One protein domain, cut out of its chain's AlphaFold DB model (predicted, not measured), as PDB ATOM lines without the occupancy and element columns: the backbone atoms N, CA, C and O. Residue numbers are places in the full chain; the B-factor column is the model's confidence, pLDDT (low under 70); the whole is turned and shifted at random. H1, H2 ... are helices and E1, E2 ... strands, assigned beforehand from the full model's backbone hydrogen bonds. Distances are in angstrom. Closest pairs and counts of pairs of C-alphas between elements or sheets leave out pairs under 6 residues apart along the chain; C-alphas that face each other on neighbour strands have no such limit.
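Overview. This is residues 33 to 146 of the 912 residues of an uncharacterized protein of Aedes albopictus (UniProt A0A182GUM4). Two small strand lobes stand side by side with a long link, residues 75 to 88, running from one to the other. In the first lobe the hairpin E4 and E5 sits at one end of the antiparallel three-stranded sheet E1 - E2 - E3; in the second, the hairpin E9 and E10 sits at one end of the antiparallel sheet E6 - E7 - E8, and the short helix H1 is at its other end. The printed part has 114 residues, with one named helix and ten named strands in the order E1 E2 E3 E4 E5 H1 E6 E7 E8 E9 E10. The class is mostly strand, though under half of the residues are in named elements. The whole is only just loose, close to compact, with a radius of gyration of the C-alphas of 16.3 A, and only just elongated, with spans of 47 by 31 by 30 A.

Along the chain. E1, residues 33 to 36, begins at C-alpha 33 (29.689, -20.235, -19.152). E2, residues 45 to 50, is 16.6 A long, and E3, residues 53 to 58, 16.8 A. E4 is residues 63 to 66 and E5 residues 71 to 74. H1 is residues 89 to 92, with C-alpha 89 at (46.149, -26.377, -0.997). E6, residues 97 to 101, is 13.9 A long, E7, residues 108 to 113, 16.4 A, and E8, residues 116 to 121, 17.0 A. E9 is residues 126 to 129. E10, residues 134 to 139, is 14.9 A long and ends at C-alpha 139 (45.755, -44.285, -23.118).

Arrangement. E1, E2 and E3 form a meander, each strand the antiparallel neighbour of the one before. N 35 and O 47 are 2.8 A apart, and N 48 and O 55 2.8 A, within hydrogen-bond range. The closest C-alphas of E2 and E4 are those of Met 45 and Phe 65, 6.4 A apart. In the hairpin E4 and E5, N 64 and O 73 are 2.8 A apart. E6, E7 and E8 form a second meander, with N 100 and O 110 at 2.8 A and N 111 and O 118 at 2.8 A. H1 is on this sheet at a height of 7.2 A, over none of its strands, but only just, with 2 C-alphas falling on E7 and 2 on E8. H1 is too short for an O i to N i+4 pair; its one O i to N i+3 pair is within range. The closest C-alphas of E7 and E9 are those of Arg 108 and Trp 128, 6.2 A apart. In the hairpin E9 and E10, N 127 and O 136 are 2.8 A apart. Each of E1 to E5 is apart from each of E6 to E10.

Size, cuts and confidence. The two C-alphas farthest apart, those of Gln 61 and Thr 142, are 46.9 A apart. The printed part has no cut. The link from E5 to H1, 14 residues, is long. The mean pLDDT of the printed part is 70.9; 43 residues are under 70, among them residues 78 to 98.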
ATOM      1  N   GLY A  33      29.729 -19.046 -20.019       65.50
ATOM      2  CA  GLY A  33      29.689 -20.235 -19.152       65.50
ATOM      3  C   GLY A  33      28.708 -20.102 -17.984       65.50
ATOM      4  O   GLY A  33      28.261 -18.995 -17.678       65.50
ATOM      5  N   ILE A  34      28.355 -21.217 -17.341       72.94
ATOM      6  CA  ILE A  34      27.517 -21.257 -16.132       72.94
ATOM      7  C   ILE A  34      28.305 -21.986 -15.039       72.94
ATOM      8  O   ILE A  34      28.857 -23.050 -15.291       72.94
ATOM      9  N   PHE A  35      28.383 -21.397 -13.849       76.31
ATOM     10  CA  PHE A  35      29.256 -21.824 -12.759       76.31
ATOM     11  C   PHE A  35      28.510 -21.813 -11.420       76.31
ATOM     12  O   PHE A  35      27.626 -20.973 -11.227       76.31
ATOM     13  N   PRO A  36      28.865 -22.688 -10.466       74.25
ATOM     14  CA  PRO A  36      28.328 -22.624  -9.111       74.25
ATOM     15  C   PRO A  36      28.734 -21.322  -8.410       74.25
ATOM     16  O   PRO A  36      29.731 -20.679  -8.757       74.25
ATOM     17  N   HIS A  37      27.952 -20.907  -7.412       78.38
ATOM     18  CA  HIS A  37      28.290 -19.722  -6.632       78.38
ATOM     19  C   HIS A  37      29.595 -19.938  -5.829       78.38
ATOM     20  O   HIS A  37      29.745 -20.969  -5.176       78.38
ATOM     21  N   PRO A  38      30.534 -18.969  -5.815       66.81
ATOM     22  CA  PRO A  38      31.841 -19.127  -5.159       66.81
ATOM     23  C   PRO A  38      31.795 -19.228  -3.623       66.81
ATOM     24  O   PRO A  38      32.767 -19.661  -3.009       66.81
ATOM     25  N   ASP A  39      30.694 -18.813  -2.992       70.00
ATOM     26  CA  ASP A  39      30.395 -19.169  -1.596       70.00
ATOM     27  C   ASP A  39      29.638 -20.512  -1.570       70.00
ATOM     28  O   ASP A  39      28.480 -20.535  -2.007       70.00
ATOM     29  N   PRO A  40      30.246 -21.600  -1.059       64.25
ATOM     30  CA  PRO A  40      29.660 -22.942  -1.070       64.25
ATOM     31  C   PRO A  40      28.383 -23.059  -0.225       64.25
ATOM     32  O   PRO A  40      27.596 -23.978  -0.434       64.25
ATOM     33  N   ARG A  41      28.116 -22.098   0.670       71.75
ATOM     34  CA  ARG A  41      26.868 -22.026   1.452       71.75
ATOM     35  C   ARG A  41      25.675 -21.530   0.636       71.75
ATOM     36  O   ARG A  41      24.537 -21.606   1.090       71.75
ATOM     37  N   LEU A  42      25.924 -20.988  -0.555       76.25
ATOM     38  CA  LEU A  42      24.915 -20.455  -1.474       76.25
ATOM     39  C   LEU A  42      24.759 -21.374  -2.693       76.25
ATOM     40  O   LEU A  42      24.584 -20.909  -3.814       76.25
ATOM     41  N   CYS A  43      24.795 -22.683  -2.456       73.81
ATOM     42  CA  CYS A  43      24.624 -23.767  -3.429       73.81
ATOM     43  C   CYS A  43      23.334 -23.689  -4.268       73.81
ATOM     44  O   CYS A  43      23.230 -24.310  -5.318       73.81
ATOM     45  N   PHE A  44      22.331 -22.928  -3.831       78.06
ATOM     46  CA  PHE A  44      21.092 -22.674  -4.570       78.06
ATOM     47  C   PHE A  44      21.169 -21.453  -5.498       78.06
ATOM     48  O   PHE A  44      20.175 -21.077  -6.123       78.06
ATOM     49  N   MET A  45      22.337 -20.823  -5.594       79.12
ATOM     50  CA  MET A  45      22.639 -19.762  -6.546       79.12
ATOM     51  C   MET A  45      23.767 -20.186  -7.483       79.12
ATOM     52  O   MET A  45      24.626 -20.995  -7.137       79.12
ATOM     53  N   TYR A  46      23.771 -19.613  -8.680       79.38
ATOM     54  CA  TYR A  46      24.772 -19.871  -9.703       79.38
ATOM     55  C   TYR A  46      25.066 -18.607 -10.510       79.38
ATOM     56  O   TYR A  46      24.272 -17.663 -10.565       79.38
ATOM     57  N   VAL A  47      26.246 -18.570 -11.114       80.38
ATOM     58  CA  VAL A  47      26.755 -17.435 -11.875       80.38
ATOM     59  C   VAL A  47      26.811 -17.815 -13.344       80.38
ATOM     60  O   VAL A  47      27.455 -18.787 -13.713       80.38
ATOM     61  N   SER A  48      26.178 -17.030 -14.204       76.19
ATOM     62  CA  SER A  48      26.383 -17.116 -15.643       76.19
ATOM     63  C   SER A  48      27.278 -15.975 -16.101       76.19
ATOM     64  O   SER A  48      27.006 -14.803 -15.840       76.19
ATOM     65  N   CYS A  49      28.344 -16.332 -16.796       75.19
ATOM     66  CA  CYS A  49      29.231 -15.403 -17.463       75.19
ATOM     67  C   CYS A  49      28.834 -15.296 -18.930       75.19
ATOM     68  O   CYS A  49      28.697 -16.318 -19.599       75.19
ATOM     69  N   ALA A  50      28.693 -14.076 -19.443       67.56
ATOM     70  CA  ALA A  50      28.565 -13.829 -20.877       67.56
ATOM     71  C   ALA A  50      29.301 -12.538 -21.248       67.56
ATOM     72  O   ALA A  50      29.010 -11.475 -20.704       67.56
ATOM     73  N   PHE A  51      30.259 -12.640 -22.169       71.00
ATOM     74  CA  PHE A  51      31.154 -11.563 -22.606       71.00
ATOM     75  C   PHE A  51      31.798 -10.818 -21.430       71.00
ATOM     76  O   PHE A  51      31.723  -9.594 -21.339       71.00
ATOM     77  N   GLU A  52      32.385 -11.586 -20.509       70.12
ATOM     78  CA  GLU A  52      33.022 -11.114 -19.273       70.12
ATOM     79  C   GLU A  52      32.090 -10.413 -18.269       70.12
ATOM     80  O   GLU A  52      32.531  -9.981 -17.204       70.12
ATOM     81  N   GLN A  53      30.787 -10.343 -18.554       66.38
ATOM     82  CA  GLN A  53      29.790  -9.812 -17.634       66.38
ATOM     83  C   GLN A  53      29.210 -10.913 -16.751       66.38
ATOM     84  O   GLN A  53      28.972 -12.037 -17.195       66.38
ATOM     85  N   VAL A  54      28.977 -10.552 -15.491       73.44
ATOM     86  CA  VAL A  54      28.524 -11.456 -14.435       73.44
ATOM     87  C   VAL A  54      27.013 -11.330 -14.270       73.44
ATOM     88  O   VAL A  54      26.509 -10.258 -13.929       73.44
ATOM     89  N   PHE A  55      26.296 -12.435 -14.451       74.69
ATOM     90  CA  PHE A  55      24.863 -12.540 -14.197       74.69
ATOM     91  C   PHE A  55      24.621 -13.555 -13.086       74.69
ATOM     92  O   PHE A  55      25.014 -14.713 -13.198       74.69
ATOM     93  N   LEU A  56      23.985 -13.120 -12.000       75.62
ATOM     94  CA  LEU A  56      23.661 -13.993 -10.878       75.62
ATOM     95  C   LEU A  56      22.240 -14.533 -11.034       75.62
ATOM     96  O   LEU A  56      21.303 -13.760 -11.259       75.62
ATOM     97  N   TYR A  57      22.084 -15.841 -10.864       73.81
ATOM     98  CA  TYR A  57      20.806 -16.530 -10.924       73.81
ATOM     99  C   TYR A  57      20.601 -17.395  -9.684       73.81
ATOM    100  O   TYR A  57      21.545 -17.917  -9.094       73.81
ATOM    101  N   GLN A  58      19.344 -17.534  -9.280       81.31
ATOM    102  CA  GLN A  58      18.938 -18.364  -8.155       81.31
ATOM    103  C   GLN A  58      18.019 -19.473  -8.664       81.31
ATOM    104  O   GLN A  58      17.110 -19.217  -9.455       81.31
ATOM    105  N   CYS A  59      18.246 -20.697  -8.196       75.12
ATOM    106  CA  CYS A  59      17.362 -21.826  -8.449       75.12
ATOM    107  C   CYS A  59      16.010 -21.644  -7.736       75.12
ATOM    108  O   CYS A  59      15.909 -20.982  -6.701       75.12
ATOM    109  N   ASN A  60      14.947 -22.255  -8.267       72.06
ATOM    110  CA  ASN A  60      13.637 -22.235  -7.607       72.06
ATOM    111  C   ASN A  60      13.700 -22.898  -6.217       72.06
ATOM    112  O   ASN A  60      14.543 -23.758  -5.967       72.06
ATOM    113  N   GLN A  61      12.798 -22.512  -5.307       74.62
ATOM    114  CA  GLN A  61      12.758 -23.084  -3.953       74.62
ATOM    115  C   GLN A  61      12.701 -24.619  -3.977       74.62
ATOM    116  O   GLN A  61      11.879 -25.198  -4.689       74.62
ATOM    117  N   GLY A  62      13.565 -25.254  -3.176       69.12
ATOM    118  CA  GLY A  62      13.723 -26.712  -3.107       69.12
ATOM    119  C   GLY A  62      14.681 -27.305  -4.146       69.12
ATOM    120  O   GLY A  62      14.694 -28.521  -4.323       69.12
ATOM    121  N   PHE A  63      15.444 -26.463  -4.853       77.25
ATOM    122  CA  PHE A  63      16.466 -26.876  -5.813       77.25
ATOM    123  C   PHE A  63      17.818 -26.228  -5.493       77.25
ATOM    124  O   PHE A  63      17.876 -25.050  -5.129       77.25
ATOM    125  N   VAL A  64      18.897 -26.985  -5.687       80.38
ATOM    126  CA  VAL A  64      20.293 -26.533  -5.614       80.38
ATOM    127  C   VAL A  64      20.953 -26.679  -6.983       80.38
ATOM    128  O   VAL A  64      20.551 -27.506  -7.801       80.38
ATOM    129  N   PHE A  65      21.942 -25.843  -7.264       80.19
ATOM    130  CA  PHE A  65      22.650 -25.870  -8.531       80.19
ATOM    131  C   PHE A  65      23.681 -26.997  -8.539       80.19
ATOM    132  O   PHE A  65      24.528 -27.080  -7.650       80.19
ATOM    133  N   ASN A  66      23.613 -27.860  -9.548       70.12
ATOM    134  CA  ASN A  66      24.567 -28.939  -9.750       70.12
ATOM    135  C   ASN A  66      25.587 -28.529 -10.819       70.12
ATOM    136  O   ASN A  66      25.234 -28.331 -11.980       70.12
ATOM    137  N   GLU A  67      26.853 -28.410 -10.423       65.38
ATOM    138  CA  GLU A  67      27.937 -27.932 -11.288       65.38
ATOM    139  C   GLU A  67      28.266 -28.883 -12.446       65.38
ATOM    140  O   GLU A  67      28.625 -28.424 -13.528       65.38
ATOM    141  N   THR A  68      28.082 -30.192 -12.262       57.91
ATOM    142  CA  THR A  68      28.453 -31.205 -13.261       57.91
ATOM    143  C   THR A  68      27.531 -31.167 -14.473       57.91
ATOM    144  O   THR A  68      27.982 -31.341 -15.600       57.91
ATOM    145  N   ILE A  69      26.241 -30.920 -14.251       62.84
ATOM    146  CA  ILE A  69      25.247 -30.843 -15.331       62.84
ATOM    147  C   ILE A  69      24.791 -29.410 -15.625       62.84
ATOM    148  O   ILE A  69      24.003 -29.197 -16.537       62.84
ATOM    149  N   SER A  70      25.315 -28.425 -14.886       68.94
ATOM    150  CA  SER A  70      24.996 -26.997 -15.025       68.94
ATOM    151  C   SER A  70      23.497 -26.672 -14.948       68.94
ATOM    152  O   SER A  70      23.021 -25.722 -15.573       68.94
ATOM    153  N   GLU A  71      22.753 -27.438 -14.149       72.25
ATOM    154  CA  GLU A  71      21.304 -27.307 -13.984       72.25
ATOM    155  C   GLU A  71      20.895 -27.269 -12.506       72.25
ATOM    156  O   GLU A  71      21.569 -27.801 -11.621       72.25
ATOM    157  N   CYS A  72      19.749 -26.642 -12.235       77.12
ATOM    158  CA  CYS A  72      19.128 -26.676 -10.917       77.12
ATOM    159  C   CYS A  72      18.407 -28.013 -10.716       77.12
ATOM    160  O   CYS A  72      17.419 -28.297 -11.396       77.12
ATOM    161  N   VAL A  73      18.855 -28.798  -9.741       75.06
ATOM    162  CA  VAL A  73      18.280 -30.102  -9.385       75.06
ATOM    163  C   VAL A  73      17.622 -30.051  -8.010       75.06
ATOM    164  O   VAL A  73      17.982 -29.192  -7.207       75.06
ATOM    165  N   PRO A  74      16.648 -30.927  -7.707       72.62
ATOM    166  CA  PRO A  74      16.008 -30.937  -6.396       72.62
ATOM    167  C   PRO A  74      17.044 -31.115  -5.277       72.62
ATOM    168  O   PRO A  74      17.856 -32.036  -5.331       72.62
ATOM    169  N   GLY A  75      17.013 -30.254  -4.262       68.69
ATOM    170  CA  GLY A  75      17.933 -30.290  -3.126       68.69
ATOM    171  C   GLY A  75      17.603 -29.219  -2.091       68.69
ATOM    172  O   GLY A  75      17.044 -28.171  -2.426       68.69
ATOM    173  N   ASP A  76      17.910 -29.504  -0.827       69.69
ATOM    174  CA  ASP A  76      17.592 -28.609   0.285       69.69
ATOM    175  C   ASP A  76      18.708 -27.579   0.501       69.69
ATOM    176  O   ASP A  76      19.893 -27.882   0.385       69.69
ATOM    177  N   TRP A  77      18.325 -26.339   0.796       72.50
ATOM    178  CA  TRP A  77      19.261 -25.221   0.918       72.50
ATOM    179  C   TRP A  77      20.061 -25.272   2.229       72.50
ATOM    180  O   TRP A  77      21.096 -24.620   2.330       72.50
ATOM    181  N   GLU A  78      19.588 -26.027   3.227       64.94
ATOM    182  CA  GLU A  78      20.215 -26.124   4.556       64.94
ATOM    183  C   GLU A  78      21.402 -27.109   4.632       64.94
ATOM    184  O   GLU A  78      22.149 -27.066   5.607       64.94
ATOM    185  N   ASP A  79      21.635 -27.941   3.608       64.62
ATOM    186  CA  ASP A  79      22.630 -29.037   3.631       64.62
ATOM    187  C   ASP A  79      23.990 -28.695   2.975       64.62
ATOM    188  O   ASP A  79      24.785 -29.576   2.635       64.62
ATOM    189  N   CYS A  80      24.303 -27.411   2.790       64.56
ATOM    190  CA  CYS A  80      25.472 -26.983   2.015       64.56
ATOM    191  C   CYS A  80      26.727 -26.756   2.877       64.56
ATOM    192  O   CYS A  80      27.063 -25.616   3.189       64.56
ATOM    193  N   ASP A  81      27.420 -27.845   3.253       53.75
ATOM    194  CA  ASP A  81      28.811 -27.841   3.764       53.75
ATOM    195  C   ASP A  81      29.453 -29.259   3.766       53.75
ATOM    196  O   ASP A  81      28.944 -30.147   4.451       53.75
ATOM    197  N   ARG A  82      30.612 -29.470   3.098       49.22
ATOM    198  CA  ARG A  82      31.610 -30.536   3.417       49.22
ATOM    199  C   ARG A  82      33.055 -30.212   2.960       49.22
ATOM    200  O   ARG A  82      33.267 -29.477   2.004       49.22
ATOM    201  N   GLU A  83      34.019 -30.758   3.715       47.97
ATOM    202  CA  GLU A  83      35.457 -30.414   3.848       47.97
ATOM    203  C   GLU A  83      36.402 -30.908   2.719       47.97
ATOM    204  O   GLU A  83      36.159 -31.955   2.125       47.97
ATOM    205  N   ILE A  84      37.519 -30.187   2.485       51.38
ATOM    206  CA  ILE A  84      38.600 -30.485   1.508       51.38
ATOM    207  C   ILE A  84      39.947 -30.725   2.233       51.38
ATOM    208  O   ILE A  84      40.214 -30.102   3.263       51.38
ATOM    209  N   ASP A  85      40.765 -31.627   1.671       51.16
ATOM    210  CA  ASP A  85      42.085 -32.121   2.115       51.16
ATOM    211  C   ASP A  85      43.203 -31.037   2.120       51.16
ATOM    212  O   ASP A  85      43.425 -30.386   1.096       51.16
ATOM    213  N   PRO A  86      43.933 -30.833   3.239       56.56
ATOM    214  CA  PRO A  86      44.927 -29.766   3.394       56.56
ATOM    215  C   PRO A  86      46.246 -29.931   2.609       56.56
ATOM    216  O   PRO A  86      47.035 -28.983   2.597       56.56
ATOM    217  N   GLU A  87      46.533 -31.076   1.972       61.38
ATOM    218  CA  GLU A  87      47.804 -31.276   1.239       61.38
ATOM    219  C   GLU A  87      47.781 -30.692  -0.192       61.38
ATOM    220  O   GLU A  87      48.801 -30.212  -0.692       61.38
ATOM    221  N   LEU A  88      46.605 -30.625  -0.825       59.19
ATOM    222  CA  LEU A  88      46.409 -30.060  -2.171       59.19
ATOM    223  C   LEU A  88      46.500 -28.521  -2.193       59.19
ATOM    224  O   LEU A  88      47.024 -27.946  -3.150       59.19
ATOM    225  N   ASP A  89      46.083 -27.844  -1.118       62.41
ATOM    226  CA  ASP A  89      46.149 -26.377  -0.997       62.41
ATOM    227  C   ASP A  89      47.597 -25.843  -0.952       62.41
ATOM    228  O   ASP A  89      47.839 -24.689  -1.306       62.41
ATOM    229  N   LEU A  90      48.596 -26.673  -0.610       66.00
ATOM    230  CA  LEU A  90      50.010 -26.272  -0.654       66.00
ATOM    231  C   LEU A  90      50.523 -26.017  -2.083       66.00
ATOM    232  O   LEU A  90      51.369 -25.143  -2.265       66.00
ATOM    233  N   ILE A  91      50.010 -26.739  -3.089       66.44
ATOM    234  CA  ILE A  91      50.388 -26.561  -4.506       66.44
ATOM    235  C   ILE A  91      49.852 -25.221  -5.029       66.44
ATOM    236  O   ILE A  91      50.504 -24.534  -5.817       66.44
ATOM    237  N   CYS A  92      48.676 -24.822  -4.545       68.62
ATOM    238  CA  CYS A  92      47.987 -23.614  -4.974       68.62
ATOM    239  C   CYS A  92      48.271 -22.388  -4.093       68.62
ATOM    240  O   CYS A  92      47.863 -21.293  -4.481       68.62
ATOM    241  N   ALA A  93      48.974 -22.541  -2.960       64.25
ATOM    242  CA  ALA A  93      49.129 -21.539  -1.894       64.25
ATOM    243  C   ALA A  93      49.598 -20.150  -2.372       64.25
ATOM    244  O   ALA A  93      49.086 -19.136  -1.899       64.25
ATOM    245  N   ASP A  94      50.510 -20.105  -3.348       60.53
ATOM    246  CA  ASP A  94      51.055 -18.865  -3.927       60.53
ATOM    247  C   ASP A  94      50.526 -18.572  -5.348       60.53
ATOM    248  O   ASP A  94      50.985 -17.646  -6.024       60.53
ATOM    249  N   VAL A  95      49.540 -19.341  -5.826       58.62
ATOM    250  CA  VAL A  95      48.999 -19.248  -7.188       58.62
ATOM    251  C   VAL A  95      47.595 -18.638  -7.164       58.62
ATOM    252  O   VAL A  95      46.661 -19.143  -6.541       58.62
ATOM    253  N   SER A  96      47.428 -17.515  -7.870       55.47
ATOM    254  CA  SER A  96      46.136 -16.816  -7.944       55.47
ATOM    255  C   SER A  96      45.115 -17.562  -8.808       55.47
ATOM    256  O   SER A  96      43.963 -17.661  -8.407       55.47
ATOM    257  N   TYR A  97      45.536 -18.079  -9.964       64.19
ATOM    258  CA  TYR A  97      44.787 -18.991 -10.832       64.19
ATOM    259  C   TYR A  97      45.789 -19.823 -11.640       64.19
ATOM    260  O   TYR A  97      46.759 -19.258 -12.148       64.19
ATOM    261  N   GLY A  98      45.580 -21.132 -11.763       68.75
ATOM    262  CA  GLY A  98      46.466 -22.008 -12.539       68.75
ATOM    263  C   GLY A  98      45.887 -23.405 -12.729       68.75
ATOM    264  O   GLY A  98      45.112 -23.855 -11.893       68.75
ATOM    265  N   VAL A  99      46.241 -24.069 -13.831       73.50
ATOM    266  CA  VAL A  99      45.869 -25.463 -14.105       73.50
ATOM    267  C   VAL A  99      47.150 -26.281 -14.211       73.50
ATOM    268  O   VAL A  99      48.042 -25.923 -14.987       73.50
ATOM    269  N   PHE A 100      47.253 -27.344 -13.426       79.50
ATOM    270  CA  PHE A 100      48.456 -28.159 -13.321       79.50
ATOM    271  C   PHE A 100      48.129 -29.629 -13.518       79.50
ATOM    272  O   PHE A 100      47.043 -30.090 -13.168       79.50
ATOM    273  N   GLU A 101      49.085 -30.366 -14.065       76.88
ATOM    274  CA  GLU A 101      48.986 -31.812 -14.164       76.88
ATOM    275  C   GLU A 101      48.928 -32.446 -12.775       76.88
ATOM    276  O   GLU A 101      49.580 -31.992 -11.830       76.88
ATOM    277  N   TYR A 102      48.114 -33.491 -12.652       85.12
ATOM    278  CA  TYR A 102      48.093 -34.312 -11.457       85.12
ATOM    279  C   TYR A 102      48.911 -35.573 -11.720       85.12
ATOM    280  O   TYR A 102      48.438 -36.521 -12.336       85.12
ATOM    281  N   GLU A 103      50.161 -35.584 -11.259       72.31
ATOM    282  CA  GLU A 103      51.125 -36.644 -11.596       72.31
ATOM    283  C   GLU A 103      50.694 -38.056 -11.157       72.31
ATOM    284  O   GLU A 103      51.196 -39.043 -11.689       72.31
ATOM    285  N   ALA A 104      49.771 -38.177 -10.198       74.75
ATOM    286  CA  ALA A 104      49.285 -39.475  -9.733       74.75
ATOM    287  C   ALA A 104      48.210 -40.100 -10.643       74.75
ATOM    288  O   ALA A 104      47.991 -41.307 -10.563       74.75
ATOM    289  N   ASP A 105      47.541 -39.304 -11.485       80.38
ATOM    290  CA  ASP A 105      46.510 -39.776 -12.413       80.38
ATOM    291  C   ASP A 105      46.387 -38.805 -13.595       80.38
ATOM    292  O   ASP A 105      45.805 -37.725 -13.468       80.38
ATOM    293  N   CYS A 106      46.901 -39.205 -14.762       82.69
ATOM    294  CA  CYS A 106      46.853 -38.385 -15.973       82.69
ATOM    295  C   CYS A 106      45.444 -38.251 -16.571       82.69
ATOM    296  O   CYS A 106      45.255 -37.465 -17.493       82.69
ATOM    297  N   GLY A 107      44.433 -38.954 -16.049       81.00
ATOM    298  CA  GLY A 107      43.023 -38.687 -16.335       81.00
ATOM    299  C   GLY A 107      42.463 -37.483 -15.570       81.00
ATOM    300  O   GLY A 107      41.296 -37.140 -15.753       81.00
ATOM    301  N   ARG A 108      43.260 -36.848 -14.700       85.00
ATOM    302  CA  ARG A 108      42.838 -35.758 -13.815       85.00
ATOM    303  C   ARG A 108      43.846 -34.612 -13.814       85.00
ATOM    304  O   ARG A 108      45.013 -34.771 -14.161       85.00
ATOM    305  N   PHE A 109      43.393 -33.433 -13.404       82.00
ATOM    306  CA  PHE A 109      44.231 -32.244 -13.302       82.00
ATOM    307  C   PHE A 109      43.815 -31.351 -12.133       82.00
ATOM    308  O   PHE A 109      42.680 -31.391 -11.661       82.00
ATOM    309  N   ILE A 110      44.751 -30.543 -11.641       81.19
ATOM    310  CA  ILE A 110      44.551 -29.627 -10.518       81.19
ATOM    311  C   ILE A 110      44.172 -28.255 -11.065       81.19
ATOM    312  O   ILE A 110      44.905 -27.669 -11.858       81.19
ATOM    313  N   PHE A 111      43.070 -27.700 -10.583       76.06
ATOM    314  CA  PHE A 111      42.698 -26.309 -10.780       76.06
ATOM    315  C   PHE A 111      42.908 -25.513  -9.489       76.06
ATOM    316  O   PHE A 111      42.262 -25.755  -8.469       76.06
ATOM    317  N   CYS A 112      43.824 -24.551  -9.539       73.38
ATOM    318  CA  CYS A 112      44.109 -23.621  -8.459       73.38
ATOM    319  C   CYS A 112      43.299 -22.340  -8.620       73.38
ATOM    320  O   CYS A 112      43.347 -21.694  -9.669       73.38
ATOM    321  N   GLN A 113      42.658 -21.906  -7.540       70.50
ATOM    322  CA  GLN A 113      41.969 -20.628  -7.450       70.50
ATOM    323  C   GLN A 113      42.262 -19.973  -6.096       70.50
ATOM    324  O   GLN A 113      41.741 -20.367  -5.056       70.50
ATOM    325  N   ARG A 114      43.100 -18.931  -6.123       63.53
ATOM    326  CA  ARG A 114      43.468 -18.059  -4.993       63.53
ATOM    327  C   ARG A 114      43.911 -18.816  -3.742       63.53
ATOM    328  O   ARG A 114      43.345 -18.614  -2.669       63.53
ATOM    329  N   GLY A 115      44.928 -19.662  -3.873       62.03
ATOM    330  CA  GLY A 115      45.423 -20.439  -2.736       62.03
ATOM    331  C   GLY A 115      44.741 -21.791  -2.548       62.03
ATOM    332  O   GLY A 115      45.229 -22.575  -1.744       62.03
ATOM    333  N   ARG A 116      43.639 -22.068  -3.263       68.75
ATOM    334  CA  ARG A 116      42.803 -23.256  -3.047       68.75
ATOM    335  C   ARG A 116      42.826 -24.209  -4.235       68.75
ATOM    336  O   ARG A 116      42.737 -23.750  -5.374       68.75
ATOM    337  N   ALA A 117      42.925 -25.506  -3.972       73.31
ATOM    338  CA  ALA A 117      43.034 -26.548  -4.987       73.31
ATOM    339  C   ALA A 117      41.718 -27.310  -5.197       73.31
ATOM    340  O   ALA A 117      41.043 -27.684  -4.240       73.31
ATOM    341  N   THR A 118      41.374 -27.579  -6.457       76.62
ATOM    342  CA  THR A 118      40.267 -28.465  -6.858       76.62
ATOM    343  C   THR A 118      40.782 -29.477  -7.876       76.62
ATOM    344  O   THR A 118      41.531 -29.103  -8.773       76.62
ATOM    345  N   LEU A 119      40.406 -30.750  -7.756       75.62
ATOM    346  CA  LEU A 119      40.801 -31.796  -8.703       75.62
ATOM    347  C   LEU A 119      39.677 -32.019  -9.728       75.62
ATOM    348  O   LEU A 119      38.526 -32.188  -9.330       75.62
ATOM    349  N   ILE A 120      39.996 -32.020 -11.022       76.62
ATOM    350  CA  ILE A 120      39.029 -32.136 -12.125       76.62
ATOM    351  C   ILE A 120      39.393 -33.340 -13.003       76.62
ATOM    352  O   ILE A 120      40.564 -33.556 -13.301       76.62
ATOM    353  N   GLU A 121      38.397 -34.132 -13.405       81.62
ATOM    354  CA  GLU A 121      38.562 -35.371 -14.177       81.62
ATOM    355  C   GLU A 121      38.169 -35.183 -15.654       81.62
ATOM    356  O   GLU A 121      37.139 -34.581 -15.961       81.62
ATOM    357  N   CYS A 122      39.004 -35.690 -16.566       78.31
ATOM    358  CA  CYS A 122      38.737 -35.748 -18.006       78.31
ATOM    359  C   CYS A 122      37.704 -36.843 -18.344       78.31
ATOM    360  O   CYS A 122      37.520 -37.792 -17.574       78.31
ATOM    361  N   LEU A 123      37.061 -36.750 -19.519       73.81
ATOM    362  CA  LEU A 123      36.066 -37.729 -19.983       73.81
ATOM    363  C   LEU A 123      36.685 -39.120 -20.224       73.81
ATOM    364  O   LEU A 123      37.906 -39.286 -20.309       73.81
ATOM    365  N   GLU A 124      35.835 -40.144 -20.298       65.50
ATOM    366  CA  GLU A 124      36.250 -41.543 -20.457       65.50
ATOM    367  C   GLU A 124      37.107 -41.728 -21.730       65.50
ATOM    368  O   GLU A 124      36.712 -41.315 -22.817       65.50
ATOM    369  N   ASN A 125      38.296 -42.333 -21.583       62.72
ATOM    370  CA  ASN A 125      39.347 -42.479 -22.614       62.72
ATOM    371  C   ASN A 125      40.081 -41.188 -23.046       62.72
ATOM    372  O   ASN A 125      40.754 -41.164 -24.079       62.72
ATOM    373  N   GLU A 126      40.015 -40.132 -22.230       73.75
ATOM    374  CA  GLU A 126      40.847 -38.929 -22.360       73.75
ATOM    375  C   GLU A 126      41.866 -38.793 -21.215       73.75
ATOM    376  O   GLU A 126      41.624 -39.253 -20.092       73.75
ATOM    377  N   ILE A 127      42.990 -38.127 -21.501       79.19
ATOM    378  CA  ILE A 127      44.060 -37.752 -20.563       79.19
ATOM    379  C   ILE A 127      44.306 -36.235 -20.602       79.19
ATOM    380  O   ILE A 127      44.173 -35.601 -21.653       79.19
ATOM    381  N   TRP A 128      44.677 -35.635 -19.469       82.81
ATOM    382  CA  TRP A 128      45.106 -34.240 -19.383       82.81
ATOM    383  C   TRP A 128      46.508 -34.075 -19.967       82.81
ATOM    384  O   TRP A 128      47.452 -34.738 -19.541       82.81
ATOM    385  N   PHE A 129      46.661 -33.156 -20.922       80.62
ATOM    386  CA  PHE A 129      47.953 -32.882 -21.547       80.62
ATOM    387  C   PHE A 129      48.391 -31.433 -21.292       80.62
ATOM    388  O   PHE A 129      47.890 -30.495 -21.921       80.62
ATOM    389  N   GLN A 130      49.347 -31.251 -20.369       77.88
ATOM    390  CA  GLN A 130      49.746 -29.942 -19.831       77.88
ATOM    391  C   GLN A 130      50.231 -28.957 -20.906       77.88
ATOM    392  O   GLN A 130      49.877 -27.781 -20.857       77.88
ATOM    393  N   GLU A 131      50.985 -29.416 -21.914       67.75
ATOM    394  CA  GLU A 131      51.495 -28.554 -22.998       67.75
ATOM    395  C   GLU A 131      50.374 -27.922 -23.835       67.75
ATOM    396  O   GLU A 131      50.536 -26.830 -24.382       67.75
ATOM    397  N   LYS A 132      49.229 -28.606 -23.936       65.38
ATOM    398  CA  LYS A 132      48.060 -28.158 -24.703       65.38
ATOM    399  C   LYS A 132      46.951 -27.593 -23.812       65.38
ATOM    400  O   LYS A 132      45.993 -27.031 -24.339       65.38
ATOM    401  N   GLY A 133      47.064 -27.746 -22.492       64.38
ATOM    402  CA  GLY A 133      46.119 -27.228 -21.502       64.38
ATOM    403  C   GLY A 133      44.685 -27.735 -21.684       64.38
ATOM    404  O   GLY A 133      43.746 -26.970 -21.470       64.38
ATOM    405  N   SER A 134      44.509 -28.975 -22.155       73.88
ATOM    406  CA  SER A 134      43.196 -29.596 -22.398       73.88
ATOM    407  C   SER A 134      43.246 -31.123 -22.272       73.88
ATOM    408  O   SER A 134      44.313 -31.727 -22.413       73.88
ATOM    409  N   CYS A 135      42.082 -31.739 -22.036       75.62
ATOM    410  CA  CYS A 135      41.894 -33.187 -22.142       75.62
ATOM    411  C   CYS A 135      41.918 -33.618 -23.622       75.62
ATOM    412  O   CYS A 135      41.315 -32.959 -24.473       75.62
ATOM    413  N   VAL A 136      42.641 -34.694 -23.944       73.12
ATOM    414  CA  VAL A 136      42.751 -35.272 -25.297       73.12
ATOM    415  C   VAL A 136      42.623 -36.796 -25.248       73.12
ATOM    416  O   VAL A 136      43.010 -37.407 -24.258       73.12
ATOM    417  N   PHE A 137      42.125 -37.418 -26.322       72.50
ATOM    418  CA  PHE A 137      42.029 -38.881 -26.422       72.50
ATOM    419  C   PHE A 137      43.403 -39.549 -26.326       72.50
ATOM    420  O   PHE A 137      44.323 -39.199 -27.074       72.50
ATOM    421  N   GLY A 138      43.527 -40.512 -25.415       70.00
ATOM    422  CA  GLY A 138      44.781 -41.191 -25.123       70.00
ATOM    423  C   GLY A 138      44.630 -42.339 -24.130       70.00
ATOM    424  O   GLY A 138      43.589 -42.525 -23.505       70.00
ATOM    425  N   ASP A 139      45.691 -43.123 -23.999       72.69
ATOM    426  CA  ASP A 139      45.755 -44.285 -23.118       72.69
ATOM    427  C   ASP A 139      46.080 -43.841 -21.678       72.69
ATOM    428  O   ASP A 139      47.093 -43.181 -21.446       72.69
ATOM    429  N   ARG A 140      45.216 -44.181 -20.708       73.62
ATOM    430  CA  ARG A 140      45.340 -43.763 -19.294       73.62
ATOM    431  C   ARG A 140      46.393 -44.541 -18.494       73.62
ATOM    432  O   ARG A 140      46.784 -44.075 -17.429       73.62
ATOM    433  N   GLU A 141      46.858 -45.697 -18.970       71.50
ATOM    434  CA  GLU A 141      47.924 -46.464 -18.303       71.50
ATOM    435  C   GLU A 141      49.313 -45.970 -18.716       71.50
ATOM    436  O   GLU A 141      50.244 -45.942 -17.909       71.50
ATOM    437  N   THR A 142      49.457 -45.572 -19.980       71.00
ATOM    438  CA  THR A 142      50.728 -45.115 -20.565       71.00
ATOM    439  C   THR A 142      50.831 -43.593 -20.702       71.00
ATOM    440  O   THR A 142      51.925 -43.075 -20.934       71.00
ATOM    441  N   CYS A 143      49.712 -42.881 -20.543       73.25
ATOM    442  CA  CYS A 143      49.553 -41.431 -20.669       73.25
ATOM    443  C   CYS A 143      50.025 -40.863 -22.032       73.25
ATOM    444  O   CYS A 143      50.693 -39.827 -22.072       73.25
ATOM    445  N   GLN A 144      49.669 -41.519 -23.159       73.69
ATOM    446  CA  GLN A 144      49.988 -41.086 -24.547       73.69
ATOM    447  C   GLN A 144      48.744 -40.932 -25.487       73.69
ATOM    448  O   GLN A 144      47.785 -41.671 -25.290       73.69
ATOM    449  N   PRO A 145      48.718 -40.048 -26.530       66.88
ATOM    450  CA  PRO A 145      47.510 -39.759 -27.377       66.88
ATOM    451  C   PRO A 145      47.314 -40.565 -28.731       66.88
ATOM    452  O   PRO A 145      48.327 -40.787 -29.393       66.88
ATOM    453  N   GLY A 146      46.069 -40.906 -29.227       58.44
ATOM    454  CA  GLY A 146      45.742 -41.557 -30.575       58.44
ATOM    455  C   GLY A 146      44.242 -41.952 -30.969       58.44
ATOM    456  O   GLY A 146      43.389 -41.903 -30.092       58.44
TER     457      GLY A 146